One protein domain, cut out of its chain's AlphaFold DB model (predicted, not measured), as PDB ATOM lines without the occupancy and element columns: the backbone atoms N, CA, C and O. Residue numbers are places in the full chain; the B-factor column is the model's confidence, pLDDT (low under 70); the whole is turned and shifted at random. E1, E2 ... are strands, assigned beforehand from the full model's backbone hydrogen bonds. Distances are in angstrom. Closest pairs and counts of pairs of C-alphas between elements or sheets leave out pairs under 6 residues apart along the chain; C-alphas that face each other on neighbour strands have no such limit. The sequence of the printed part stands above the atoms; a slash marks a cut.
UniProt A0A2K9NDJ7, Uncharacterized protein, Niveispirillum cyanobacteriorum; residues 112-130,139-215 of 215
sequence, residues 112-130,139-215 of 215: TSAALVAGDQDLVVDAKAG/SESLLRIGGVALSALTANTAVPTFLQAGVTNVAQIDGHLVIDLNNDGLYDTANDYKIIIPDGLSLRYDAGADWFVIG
ATOM      1  N   THR A 112      -8.971 259.151  30.290       89.25
ATOM      2  CA  THR A 112      -8.348 260.472  30.156       89.25
ATOM      3  C   THR A 112      -6.825 260.372  30.183       89.25
ATOM      4  O   THR A 112      -6.239 259.475  30.786       89.25
ATOM      5  N   SER A 113      -6.129 261.363  29.625       85.00
ATOM      6  CA  SER A 113      -4.660 261.401  29.703       85.00
ATOM      7  C   SER A 113      -4.097 261.423  31.130       85.00
ATOM      8  O   SER A 113      -2.927 261.112  31.318       85.00
ATOM      9  N   ALA A 114      -4.889 261.864  32.111       85.38
ATOM     10  CA  ALA A 114      -4.484 261.881  33.514       85.38
ATOM     11  C   ALA A 114      -4.651 260.510  34.194       85.38
ATOM     12  O   ALA A 114      -3.977 260.259  35.190       85.38
ATOM     13  N   ALA A 115      -5.523 259.658  33.649       89.50
ATOM     14  CA  ALA A 115      -5.791 258.295  34.099       89.50
ATOM     15  C   ALA A 115      -4.772 257.276  33.562       89.50
ATOM     16  O   ALA A 115      -4.476 256.290  34.224       89.50
ATOM     17  N   LEU A 116      -4.188 257.533  32.384       90.50
ATOM     18  CA  LEU A 116      -3.192 256.653  31.759       90.50
ATOM     19  C   LEU A 116      -1.836 256.715  32.476       90.50
ATOM     20  O   LEU A 116      -0.915 257.425  32.055       90.50
ATOM     21  N   VAL A 117      -1.713 255.965  33.565       91.75
ATOM     22  CA  VAL A 117      -0.499 255.863  34.375       91.75
ATOM     23  C   VAL A 117       0.194 254.525  34.114       91.75
ATOM     24  O   VAL A 117      -0.426 253.471  34.029       91.75
ATOM     25  N   ALA A 118       1.514 254.577  33.964       92.69
ATOM     26  CA  ALA A 118       2.349 253.400  33.769       92.69
ATOM     27  C   ALA A 118       2.168 252.376  34.899       92.69
ATOM     28  O   ALA A 118       2.334 252.706  36.074       92.69
ATOM     29  N   GLY A 119       1.880 251.133  34.520       90.88
ATOM     30  CA  GLY A 119       1.711 250.012  35.435       90.88
ATOM     31  C   GLY A 119       0.274 249.727  35.859       90.88
ATOM     32  O   GLY A 119       0.011 248.638  36.378       90.88
ATOM     33  N   ASP A 120      -0.646 250.653  35.597       93.75
ATOM     34  CA  ASP A 120      -2.062 250.465  35.883       93.75
ATOM     35  C   ASP A 120      -2.751 249.600  34.818       93.75
ATOM     36  O   ASP A 120      -2.326 249.512  33.655       93.75
ATOM     37  N   GLN A 121      -3.803 248.898  35.242       93.12
ATOM     38  CA  GLN A 121      -4.586 248.018  34.386       93.12
ATOM     39  C   GLN A 121      -6.066 248.105  34.722       93.12
ATOM     40  O   GLN A 121      -6.466 247.793  35.843       93.12
ATOM     41  N   ASP A 122      -6.869 248.376  33.704       94.44
ATOM     42  CA  ASP A 122      -8.317 248.406  33.840       94.44
ATOM     43  C   ASP A 122      -8.939 247.141  33.276       94.44
ATOM     44  O   ASP A 122      -8.503 246.597  32.259       94.44
ATOM     45  N   LEU A 123      -9.998 246.683  33.928       92.62
ATOM     46  CA  LEU A 123     -10.793 245.541  33.519       92.62
ATOM     47  C   LEU A 123     -12.212 245.991  33.192       92.62
ATOM     48  O   LEU A 123     -12.973 246.344  34.086       92.62
ATOM     49  N   VAL A 124     -12.600 245.870  31.926       91.75
ATOM     50  CA  VAL A 124     -13.999 245.978  31.506       91.75
ATOM     51  C   VAL A 124     -14.579 244.568  31.441       91.75
ATOM     52  O   VAL A 124     -14.289 243.800  30.525       91.75
ATOM     53  N   VAL A 125     -15.360 244.199  32.453       89.19
ATOM     54  CA  VAL A 125     -15.751 242.804  32.720       89.19
ATOM     55  C   VAL A 125     -16.724 242.260  31.675       89.19
ATOM     56  O   VAL A 125     -16.646 241.089  31.300       89.19
ATOM     57  N   ASP A 126     -17.654 243.091  31.216       87.75
ATOM     58  CA  ASP A 126     -18.781 242.705  30.368       87.75
ATOM     59  C   ASP A 126     -18.751 243.371  28.993       87.75
ATOM     60  O   ASP A 126     -19.795 243.487  28.343       87.75
ATOM     61  N   ALA A 127     -17.548 243.752  28.544       88.69
ATOM     62  CA  ALA A 127     -17.391 244.495  27.308       88.69
ATOM     63  C   ALA A 127     -18.067 243.763  26.135       88.69
ATOM     64  O   ALA A 127     -17.845 242.563  25.925       88.69
ATOM     65  N   LYS A 128     -18.899 244.465  25.364       90.38
ATOM     66  CA  LYS A 128     -19.713 243.866  24.292       90.38
ATOM     67  C   LYS A 128     -19.746 244.712  23.027       90.38
ATOM     68  O   LYS A 128     -19.453 245.905  23.017       90.38
ATOM     69  N   ALA A 129     -20.125 244.074  21.921       90.31
ATOM     70  CA  ALA A 129     -20.214 244.745  20.630       90.31
ATOM     71  C   ALA A 129     -21.167 245.953  20.691       90.31
ATOM     72  O   ALA A 129     -22.309 245.823  21.133       90.31
ATOM     73  N   GLY A 130     -20.705 247.107  20.201       86.75
ATOM     74  CA  GLY A 130     -21.438 248.379  20.235       86.75
ATOM     75  C   GLY A 130     -20.968 249.361  21.312       86.75
ATOM     76  O   GLY A 130     -21.212 250.563  21.167       86.75
ATOM     77  N   SER A 139      -3.735 264.017  25.205       63.19
ATOM     78  CA  SER A 139      -2.506 263.265  24.871       63.19
ATOM     79  C   SER A 139      -2.581 262.431  23.588       63.19
ATOM     80  O   SER A 139      -1.663 261.672  23.293       63.19
ATOM     81  N   GLU A 140      -3.605 262.592  22.757       70.19
ATOM     82  CA  GLU A 140      -3.748 261.797  21.525       70.19
ATOM     83  C   GLU A 140      -2.668 262.036  20.472       70.19
ATOM     84  O   GLU A 140      -2.453 261.218  19.585       70.19
ATOM     85  N   SER A 141      -1.952 263.157  20.562       72.62
ATOM     86  CA  SER A 141      -0.761 263.379  19.734       72.62
ATOM     87  C   SER A 141       0.379 262.405  20.075       72.62
ATOM     88  O   SER A 141       1.281 262.196  19.256       72.62
ATOM     89  N   LEU A 142       0.343 261.828  21.281       75.38
ATOM     90  CA  LEU A 142       1.276 260.820  21.780       75.38
ATOM     91  C   LEU A 142       0.741 259.393  21.576       75.38
ATOM     92  O   LEU A 142       1.539 258.489  21.358       75.38
ATOM     93  N   LEU A 143      -0.583 259.196  21.555       87.31
ATOM     94  CA  LEU A 143      -1.204 257.912  21.212       87.31
ATOM     95  C   LEU A 143      -1.179 257.701  19.692       87.31
ATOM     96  O   LEU A 143      -1.754 258.481  18.936       87.31
ATOM     97  N   ARG A 144      -0.482 256.663  19.211       88.06
ATOM     98  CA  ARG A 144      -0.234 256.457  17.773       88.06
ATOM     99  C   ARG A 144      -0.535 255.036  17.316       88.06
ATOM    100  O   ARG A 144      -0.110 254.076  17.957       88.06
ATOM    101  N   ILE A 145      -1.140 254.915  16.134       88.62
ATOM    102  CA  ILE A 145      -1.307 253.662  15.388       88.62
ATOM    103  C   ILE A 145      -0.576 253.783  14.051       88.62
ATOM    104  O   ILE A 145      -0.806 254.711  13.278       88.62
ATOM    105  N   GLY A 146       0.336 252.853  13.769       88.25
ATOM    106  CA  GLY A 146       1.126 252.857  12.532       88.25
ATOM    107  C   GLY A 146       1.945 254.138  12.310       88.25
ATOM    108  O   GLY A 146       2.099 254.572  11.171       88.25
ATOM    109  N   GLY A 147       2.428 254.790  13.371       86.50
ATOM    110  CA  GLY A 147       3.149 256.061  13.267       86.50
ATOM    111  C   GLY A 147       2.250 257.288  13.172       86.50
ATOM    112  O   GLY A 147       2.776 258.399  13.145       86.50
ATOM    113  N   VAL A 148       0.928 257.127  13.141       87.31
ATOM    114  CA  VAL A 148      -0.045 258.211  12.979       87.31
ATOM    115  C   VAL A 148      -0.738 258.460  14.312       87.31
ATOM    116  O   VAL A 148      -1.187 257.512  14.947       87.31
ATOM    117  N   ALA A 149      -0.790 259.721  14.750       86.94
ATOM    118  CA  ALA A 149      -1.530 260.106  15.953       86.94
ATOM    119  C   ALA A 149      -3.005 259.711  15.826       86.94
ATOM    120  O   ALA A 149      -3.551 259.784  14.725       86.94
ATOM    121  N   LEU A 150      -3.632 259.332  16.939       85.69
ATOM    122  CA  LEU A 150      -5.023 258.885  16.993       85.69
ATOM    123  C   LEU A 150      -5.956 259.900  16.302       85.69
ATOM    124  O   LEU A 150      -6.587 259.575  15.298       85.69
ATOM    125  N   SER A 151      -5.831 261.173  16.685       82.94
ATOM    126  CA  SER A 151      -6.517 262.332  16.086       82.94
ATOM    127  C   SER A 151      -6.317 262.555  14.576       82.94
ATOM    128  O   SER A 151      -7.048 263.331  13.959       82.94
ATOM    129  N   ALA A 152      -5.310 261.931  13.956       83.38
ATOM    130  CA  ALA A 152      -5.018 262.048  12.524       83.38
ATOM    131  C   ALA A 152      -5.421 260.802  11.719       83.38
ATOM    132  O   ALA A 152      -5.267 260.785  10.492       83.38
ATOM    133  N   LEU A 153      -5.900 259.750  12.383       84.12
ATOM    134  CA  LEU A 153      -6.415 258.569  11.707       84.12
ATOM    135  C   LEU A 153      -7.737 258.887  11.004       84.12
ATOM    136  O   LEU A 153      -8.372 259.912  11.220       84.12
ATOM    137  N   THR A 154      -8.146 257.992  10.111       79.19
ATOM    138  CA  THR A 154      -9.453 258.070   9.444       79.19
ATOM    139  C   THR A 154     -10.330 256.914   9.913       79.19
ATOM    140  O   THR A 154      -9.823 255.924  10.449       79.19
ATOM    141  N   ALA A 155     -11.650 257.060   9.766       76.00
ATOM    142  CA  ALA A 155     -12.624 256.145  10.353       76.00
ATOM    143  C   ALA A 155     -12.382 254.676   9.964       76.00
ATOM    144  O   ALA A 155     -12.095 254.364   8.805       76.00
ATOM    145  N   ASN A 156     -12.581 253.779  10.935       77.75
ATOM    146  CA  ASN A 156     -12.417 252.326  10.835       77.75
ATOM    147  C   ASN A 156     -10.968 251.844  10.665       77.75
ATOM    148  O   ASN A 156     -10.723 250.848   9.976       77.75
ATOM    149  N   THR A 157     -10.011 252.511  11.311       84.94
ATOM    150  CA  THR A 157      -8.629 252.016  11.361       84.94
ATOM    151  C   THR A 157      -8.547 250.817  12.309       84.94
ATOM    152  O   THR A 157      -8.962 250.898  13.464       84.94
ATOM    153  N   ALA A 158      -8.031 249.687  11.823       86.56
ATOM    154  CA  ALA A 158      -7.809 248.510  12.658       86.56
ATOM    155  C   ALA A 158      -6.664 248.756  13.651       86.56
ATOM    156  O   ALA A 158      -5.638 249.333  13.284       86.56
ATOM    157  N   VAL A 159      -6.829 248.280  14.886       89.06
ATOM    158  CA  VAL A 159      -5.761 248.313  15.889       89.06
ATOM    159  C   VAL A 159      -4.686 247.287  15.503       89.06
ATOM    160  O   VAL A 159      -5.027 246.147  15.176       89.06
ATOM    161  N   PRO A 160      -3.395 247.661  15.470       90.94
ATOM    162  CA  PRO A 160      -2.323 246.740  15.117       90.94
ATOM    163  C   PRO A 160      -2.160 245.702  16.223       90.94
ATOM    164  O   PRO A 160      -2.421 245.984  17.384       90.94
ATOM    165  N   THR A 161      -1.697 244.503  15.885       91.19
ATOM    166  CA  THR A 161      -1.582 243.403  16.859       91.19
ATOM    167  C   THR A 161      -0.204 243.304  17.523       91.19
ATOM    168  O   THR A 161       0.122 242.292  18.135       91.19
ATOM    169  N   PHE A 162       0.660 244.296  17.313       90.19
ATOM    170  CA  PHE A 162       2.008 244.353  17.872       90.19
ATOM    171  C   PHE A 162       2.481 245.805  17.976       90.19
ATOM    172  O   PHE A 162       1.982 246.674  17.254       90.19
ATOM    173  N   LEU A 163       3.462 246.035  18.847       93.50
ATOM    174  CA  LEU A 163       4.118 247.324  19.041       93.50
ATOM    175  C   LEU A 163       5.437 247.402  18.254       93.50
ATOM    176  O   LEU A 163       6.129 246.406  18.041       93.50
ATOM    177  N   GLN A 164       5.789 248.605  17.807       93.19
ATOM    178  CA  GLN A 164       7.055 248.950  17.184       93.19
ATOM    179  C   GLN A 164       7.547 250.269  17.782       93.19
ATOM    180  O   GLN A 164       6.899 251.306  17.620       93.19
ATOM    181  N   ALA A 165       8.734 250.219  18.388       90.50
ATOM    182  CA  ALA A 165       9.370 251.345  19.064       90.50
ATOM    183  C   ALA A 165       9.391 252.607  18.193       90.50
ATOM    184  O   ALA A 165       9.825 252.573  17.034       90.50
ATOM    185  N   GLY A 166       8.937 253.728  18.746       86.19
ATOM    186  CA  GLY A 166       8.906 255.017  18.056       86.19
ATOM    187  C   GLY A 166       7.820 255.159  16.985       86.19
ATOM    188  O   GLY A 166       7.713 256.230  16.381       86.19
ATOM    189  N   VAL A 167       7.044 254.107  16.709       87.44
ATOM    190  CA  VAL A 167       6.077 254.063  15.604       87.44
ATOM    191  C   VAL A 167       4.665 253.825  16.126       87.44
ATOM    192  O   VAL A 167       3.763 254.596  15.807       87.44
ATOM    193  N   THR A 168       4.436 252.777  16.907       90.12
ATOM    194  CA  THR A 168       3.095 252.440  17.397       90.12
ATOM    195  C   THR A 168       3.092 252.404  18.908       90.12
ATOM    196  O   THR A 168       3.869 251.650  19.483       90.12
ATOM    197  N   ASN A 169       2.163 253.136  19.511       92.38
ATOM    198  CA  ASN A 169       1.989 253.170  20.958       92.38
ATOM    199  C   ASN A 169       0.683 252.506  21.394       92.38
ATOM    200  O   ASN A 169       0.448 252.362  22.578       92.38
ATOM    201  N   VAL A 170      -0.190 252.133  20.459       92.31
ATOM    202  CA  VAL A 170      -1.455 251.458  20.758       92.31
ATOM    203  C   VAL A 170      -1.527 250.179  19.939       92.31
ATOM    204  O   VAL A 170      -1.374 250.231  18.715       92.31
ATOM    205  N   ALA A 171      -1.758 249.045  20.598       92.31
ATOM    206  CA  ALA A 171      -1.855 247.737  19.960       92.31
ATOM    207  C   ALA A 171      -2.845 246.813  20.683       92.31
ATOM    208  O   ALA A 171      -3.092 246.963  21.874       92.31
ATOM    209  N   GLN A 172      -3.386 245.829  19.966       91.81
ATOM    210  CA  GLN A 172      -4.148 244.728  20.541       91.81
ATOM    211  C   GLN A 172      -3.219 243.523  20.743       91.81
ATOM    212  O   GLN A 172      -2.813 242.882  19.774       91.81
ATOM    213  N   ILE A 173      -2.875 243.213  21.990       88.38
ATOM    214  CA  ILE A 173      -1.970 242.114  22.357       88.38
ATOM    215  C   ILE A 173      -2.748 241.136  23.235       88.38
ATOM    216  O   ILE A 173      -3.393 241.541  24.198       88.38
ATOM    217  N   ASP A 174      -2.727 239.853  22.865       86.12
ATOM    218  CA  ASP A 174      -3.476 238.784  23.542       86.12
ATOM    219  C   ASP A 174      -4.972 239.102  23.731       86.12
ATOM    220  O   ASP A 174      -5.571 238.766  24.741       86.12
ATOM    221  N   GLY A 175      -5.584 239.780  22.753       82.31
ATOM    222  CA  GLY A 175      -7.003 240.157  22.792       82.31
ATOM    223  C   GLY A 175      -7.309 241.451  23.552       82.31
ATOM    224  O   GLY A 175      -8.417 241.965  23.422       82.31
ATOM    225  N   HIS A 176      -6.334 242.040  24.244       87.38
ATOM    226  CA  HIS A 176      -6.507 243.240  25.064       87.38
ATOM    227  C   HIS A 176      -5.873 244.475  24.427       87.38
ATOM    228  O   HIS A 176      -4.936 244.355  23.638       87.38
ATOM    229  N   LEU A 177      -6.355 245.665  24.789       91.75
ATOM    230  CA  LEU A 177      -5.767 246.918  24.323       91.75
ATOM    231  C   LEU A 177      -4.590 247.290  25.224       91.75
ATOM    232  O   LEU A 177      -4.722 247.352  26.444       91.75
ATOM    233  N   VAL A 178      -3.442 247.538  24.613       92.50
ATOM    234  CA  VAL A 178      -2.211 247.938  25.285       92.50
ATOM    235  C   VAL A 178      -1.786 249.299  24.767       92.50
ATOM    236  O   VAL A 178      -1.850 249.561  23.560       92.50
ATOM    237  N   ILE A 179      -1.334 250.137  25.693       92.75
ATOM    238  CA  ILE A 179      -0.813 251.468  25.428       92.75
ATOM    239  C   ILE A 179       0.626 251.525  25.932       92.75
ATOM    240  O   ILE A 179       0.865 251.550  27.136       92.75
ATOM    241  N   ASP A 180       1.559 251.552  24.988       93.19
ATOM    242  CA  ASP A 180       2.988 251.732  25.220       93.19
ATOM    243  C   ASP A 180       3.271 253.209  25.533       93.19
ATOM    244  O   ASP A 180       3.246 254.087  24.653       93.19
ATOM    245  N   LEU A 181       3.475 253.492  26.820       91.19
ATOM    246  CA  LEU A 181       3.649 254.856  27.324       91.19
ATOM    247  C   LEU A 181       5.114 255.300  27.276       91.19
ATOM    248  O   LEU A 181       5.381 256.504  27.195       91.19
ATOM    249  N   ASN A 182       6.066 254.360  27.304       91.25
ATOM    250  CA  ASN A 182       7.499 254.662  27.261       91.25
ATOM    251  C   ASN A 182       8.069 254.683  25.820       91.25
ATOM    252  O   ASN A 182       9.165 255.208  25.592       91.25
ATOM    253  N   ASN A 183       7.282 254.212  24.850       91.94
ATOM    254  CA  ASN A 183       7.548 254.123  23.418       91.94
ATOM    255  C   ASN A 183       8.760 253.249  23.047       91.94
ATOM    256  O   ASN A 183       9.469 253.537  22.068       91.94
ATOM    257  N   ASP A 184       9.038 252.210  23.832       92.75
ATOM    258  CA  ASP A 184      10.139 251.278  23.594       92.75
ATOM    259  C   ASP A 184       9.752 250.090  22.694       92.75
ATOM    260  O   ASP A 184      10.627 249.343  22.238       92.75
ATOM    261  N   GLY A 185       8.466 249.975  22.344       91.81
ATOM    262  CA  GLY A 185       7.934 248.947  21.461       91.81
ATOM    263  C   GLY A 185       7.774 247.576  22.111       91.81
ATOM    264  O   GLY A 185       7.521 246.603  21.393       91.81
ATOM    265  N   LEU A 186       7.953 247.472  23.422       91.69
ATOM    266  CA  LEU A 186       7.635 246.299  24.217       91.69
ATOM    267  C   LEU A 186       6.352 246.573  24.994       91.69
ATOM    268  O   LEU A 186       6.005 247.713  25.254       91.69
ATOM    269  N   TYR A 187       5.627 245.502  25.318       88.94
ATOM    270  CA  TYR A 187       4.615 245.582  26.359       88.94
ATOM    271  C   TYR A 187       5.241 245.103  27.662       88.94
ATOM    272  O   TYR A 187       5.577 243.917  27.786       88.94
ATOM    273  N   ASP A 188       5.380 246.003  28.624       90.25
ATOM    274  CA  ASP A 188       5.749 245.674  29.986       90.25
ATOM    275  C   ASP A 188       4.731 246.237  30.988       90.25
ATOM    276  O   ASP A 188       4.276 247.375  30.929       90.25
ATOM    277  N   THR A 189       4.329 245.403  31.945       85.25
ATOM    278  CA  THR A 189       3.258 245.738  32.895       85.25
ATOM    279  C   THR A 189       3.655 246.813  33.906       85.25
ATOM    280  O   THR A 189       2.896 247.036  34.835       85.25
ATOM    281  N   ALA A 190       4.867 247.368  33.846       90.69
ATOM    282  CA  ALA A 190       5.354 248.353  34.810       90.69
ATOM    283  C   ALA A 190       5.443 249.757  34.205       90.69
ATOM    284  O   ALA A 190       5.349 250.739  34.938       90.69
ATOM    285  N   ASN A 191       5.641 249.850  32.892       92.56
ATOM    286  CA  ASN A 191       5.792 251.093  32.154       92.56
ATOM    287  C   ASN A 191       4.599 251.377  31.241       92.56
ATOM    288  O   ASN A 191       4.437 252.526  30.839       92.56
ATOM    289  N   ASP A 192       3.757 250.380  30.972       92.62
ATOM    290  CA  ASP A 192       2.630 250.500  30.054       92.62
ATOM    291  C   ASP A 192       1.292 250.355  30.755       92.62
ATOM    292  O   ASP A 192       1.201 249.924  31.907       92.62
ATOM    293  N   TYR A 193       0.247 250.710  30.018       93.62
ATOM    294  CA  TYR A 193      -1.128 250.631  30.472       93.62
ATOM    295  C   TYR A 193      -1.890 249.579  29.668       93.62
ATOM    296  O   TYR A 193      -1.707 249.451  28.451       93.62
ATOM    297  N   LYS A 194      -2.754 248.814  30.338       93.06
ATOM    298  CA  LYS A 194      -3.544 247.757  29.696       93.06
ATOM    299  C   LYS A 194      -5.018 247.894  30.033       93.06
ATOM    300  O   LYS A 194      -5.384 247.961  31.196       93.06
ATOM    301  N   ILE A 195      -5.853 247.809  29.004       93.06
ATOM    302  CA  ILE A 195      -7.300 247.664  29.142       93.06
ATOM    303  C   ILE A 195      -7.658 246.234  28.768       93.06
ATOM    304  O   ILE A 195      -7.550 245.801  27.613       93.06
ATOM    305  N   ILE A 196      -8.062 245.486  29.783       91.56
ATOM    306  CA  ILE A 196      -8.493 244.105  29.700       91.56
ATOM    307  C   ILE A 196      -9.973 244.107  29.329       91.56
ATOM    308  O   ILE A 196     -10.824 244.573  30.079       91.56
ATOM    309  N   ILE A 197     -10.264 243.552  28.160       88.00
ATOM    310  CA  ILE A 197     -11.615 243.249  27.684       88.00
ATOM    311  C   ILE A 197     -11.757 241.733  27.484       88.00
ATOM    312  O   ILE A 197     -10.729 241.054  27.364       88.00
ATOM    313  N   PRO A 198     -12.987 241.191  27.417       86.38
ATOM    314  CA  PRO A 198     -13.217 239.780  27.139       86.38
ATOM    315  C   PRO A 198     -12.604 239.319  25.809       86.38
ATOM    316  O   PRO A 198     -12.564 240.058  24.822       86.38
ATOM    317  N   ASP A 199     -12.157 238.064  25.776       81.94
ATOM    318  CA  ASP A 199     -11.511 237.470  24.604       81.94
ATOM    319  C   ASP A 199     -12.434 237.415  23.377       81.94
ATOM    320  O   ASP A 199     -13.644 237.196  23.469       81.94
ATOM    321  N   GLY A 200     -11.831 237.513  22.190       77.44
ATOM    322  CA  GLY A 200     -12.528 237.344  20.910       77.44
ATOM    323  C   GLY A 200     -13.202 238.607  20.370       77.44
ATOM    324  O   GLY A 200     -13.821 238.541  19.307       77.44
ATOM    325  N   LEU A 201     -13.047 239.741  21.054       80.44
ATOM    326  CA  LEU A 201     -13.534 241.042  20.608       80.44
ATOM    327  C   LEU A 201     -12.540 241.726  19.668       80.44
ATOM    328  O   LEU A 201     -11.320 241.683  19.862       80.44
ATOM    329  N   SER A 202     -13.069 242.380  18.636       83.56
ATOM    330  CA  SER A 202     -12.274 243.200  17.725       83.56
ATOM    331  C   SER A 202     -12.370 244.673  18.102       83.56
ATOM    332  O   SER A 202     -13.440 245.165  18.451       83.56
ATOM    333  N   LEU A 203     -11.251 245.390  18.005       87.00
ATOM    334  CA  LEU A 203     -11.207 246.833  18.228       87.00
ATOM    335  C   LEU A 203     -10.964 247.563  16.914       87.00
ATOM    336  O   LEU A 203     -10.099 247.195  16.108       87.00
ATOM    337  N   ARG A 204     -11.727 248.631  16.695       86.44
ATOM    338  CA  ARG A 204     -11.547 249.539  15.560       86.44
ATOM    339  C   ARG A 204     -11.601 250.968  16.040       86.44
ATOM    340  O   ARG A 204     -12.535 251.331  16.738       86.44
ATOM    341  N   TYR A 205     -10.650 251.779  15.608       86.00
ATOM    342  CA  TYR A 205     -10.688 253.204  15.885       86.00
ATOM    343  C   TYR A 205     -11.627 253.931  14.911       86.00
ATOM    344  O   TYR A 205     -11.512 253.782  13.685       86.00
ATOM    345  N   ASP A 206     -12.539 254.733  15.456       82.94
ATOM    346  CA  ASP A 206     -13.415 255.635  14.716       82.94
ATOM    347  C   ASP A 206     -12.970 257.090  14.901       82.94
ATOM    348  O   ASP A 206     -13.347 257.769  15.852       82.94
ATOM    349  N   ALA A 207     -12.216 257.592  13.926       71.38
ATOM    350  CA  ALA A 207     -11.731 258.970  13.908       71.38
ATOM    351  C   ALA A 207     -12.829 260.043  13.836       71.38
ATOM    352  O   ALA A 207     -12.557 261.214  14.076       71.38
ATOM    353  N   GLY A 208     -14.056 259.686  13.440       70.00
ATOM    354  CA  GLY A 208     -15.160 260.644  13.394       70.00
ATOM    355  C   GLY A 208     -15.709 260.985  14.778       70.00
ATOM    356  O   GLY A 208     -16.364 262.017  14.930       70.00
ATOM    357  N   ALA A 209     -15.464 260.116  15.757       68.12
ATOM    358  CA  ALA A 209     -16.046 260.213  17.088       68.12
ATOM    359  C   ALA A 209     -15.053 259.954  18.234       68.12
ATOM    360  O   ALA A 209     -15.452 260.036  19.390       68.12
ATOM    361  N   ASP A 210     -13.785 259.723  17.895       75.69
ATOM    362  CA  ASP A 210     -12.638 259.693  18.802       75.69
ATOM    363  C   ASP A 210     -12.651 258.578  19.857       75.69
ATOM    364  O   ASP A 210     -12.253 258.731  21.009       75.69
ATOM    365  N   TRP A 211     -13.116 257.401  19.443       85.44
ATOM    366  CA  TRP A 211     -13.160 256.216  20.295       85.44
ATOM    367  C   TRP A 211     -12.826 254.943  19.523       85.44
ATOM    368  O   TRP A 211     -12.913 254.868  18.292       85.44
ATOM    369  N   PHE A 212     -12.477 253.899  20.263       88.44
ATOM    370  CA  PHE A 212     -12.454 252.535  19.770       88.44
ATOM    371  C   PHE A 212     -13.834 251.918  19.936       88.44
ATOM    372  O   PHE A 212     -14.406 251.931  21.021       88.44
ATOM    373  N   VAL A 213     -14.357 251.352  18.857       88.62
ATOM    374  CA  VAL A 213     -15.599 250.584  18.856       88.62
ATOM    375  C   VAL A 213     -15.260 249.112  19.034       88.62
ATOM    376  O   VAL A 213     -14.410 248.576  18.312       88.62
ATOM    377  N   ILE A 214     -15.951 248.474  19.974       87.19
ATOM    378  CA  ILE A 214     -15.901 247.032  20.197       87.19
ATOM    379  C   ILE A 214     -16.844 246.359  19.193       87.19
ATOM    380  O   ILE A 214     -18.014 246.739  19.079       87.19
ATOM    381  N   GLY A 215     -16.337 245.380  18.440       82.56
ATOM    382  CA  GLY A 215     -17.075 244.667  17.390       82.56
ATOM    383  C   GLY A 215     -16.894 243.164  17.412       82.56
ATOM    384  O   GLY A 215     -15.859 242.699  17.943       82.56
TER     385      GLY A 215
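Overview. This is residues 112 to 130 and 139 to 215 of the 215 residues of an uncharacterized protein of Niveispirillum cyanobacteriorum (UniProt A0A2K9NDJ7). With little regular structure, this is a small twisted mixed sheet, E1 E4 E3 E2, plus a hairpin, E5 and E6, and long loops. E2, E3 and E4 form a meander, each the antiparallel neighbour of the one before. The printed part has 96 residues, and the six named strands, in the order E1 E2 E3 E4 E5 E6 along the chain, hold under half of them; the class is all strand. It is compact, radius of gyration of the C-alphas 12.3 A, spans 31 by 28 by 24 A.

Arrangement. Look at E4, residues 193 to 196: it is parallel to E1, residues 121 to 124, with O 194 and N 122 2.9 A apart. It is antiparallel to E3, residues 176 to 179, with N 195 and O 177 2.8 A apart. In the hairpin of E5, residues 203 to 206, and E6, residues 211 to 214, N 213 and O 204 are 2.8 A apart.

Along the chain. Find E2, residues 170 to 173, beginning at (-1.455, 251.458, 20.758); E6 ends at (-15.901, 247.032, 20.197).

Size, cuts and confidence. Residues 131 to 138 are cut out; C-alphas 130 and 139 are 24.5 A apart. Residues 139 and 209 have pLDDT under 70.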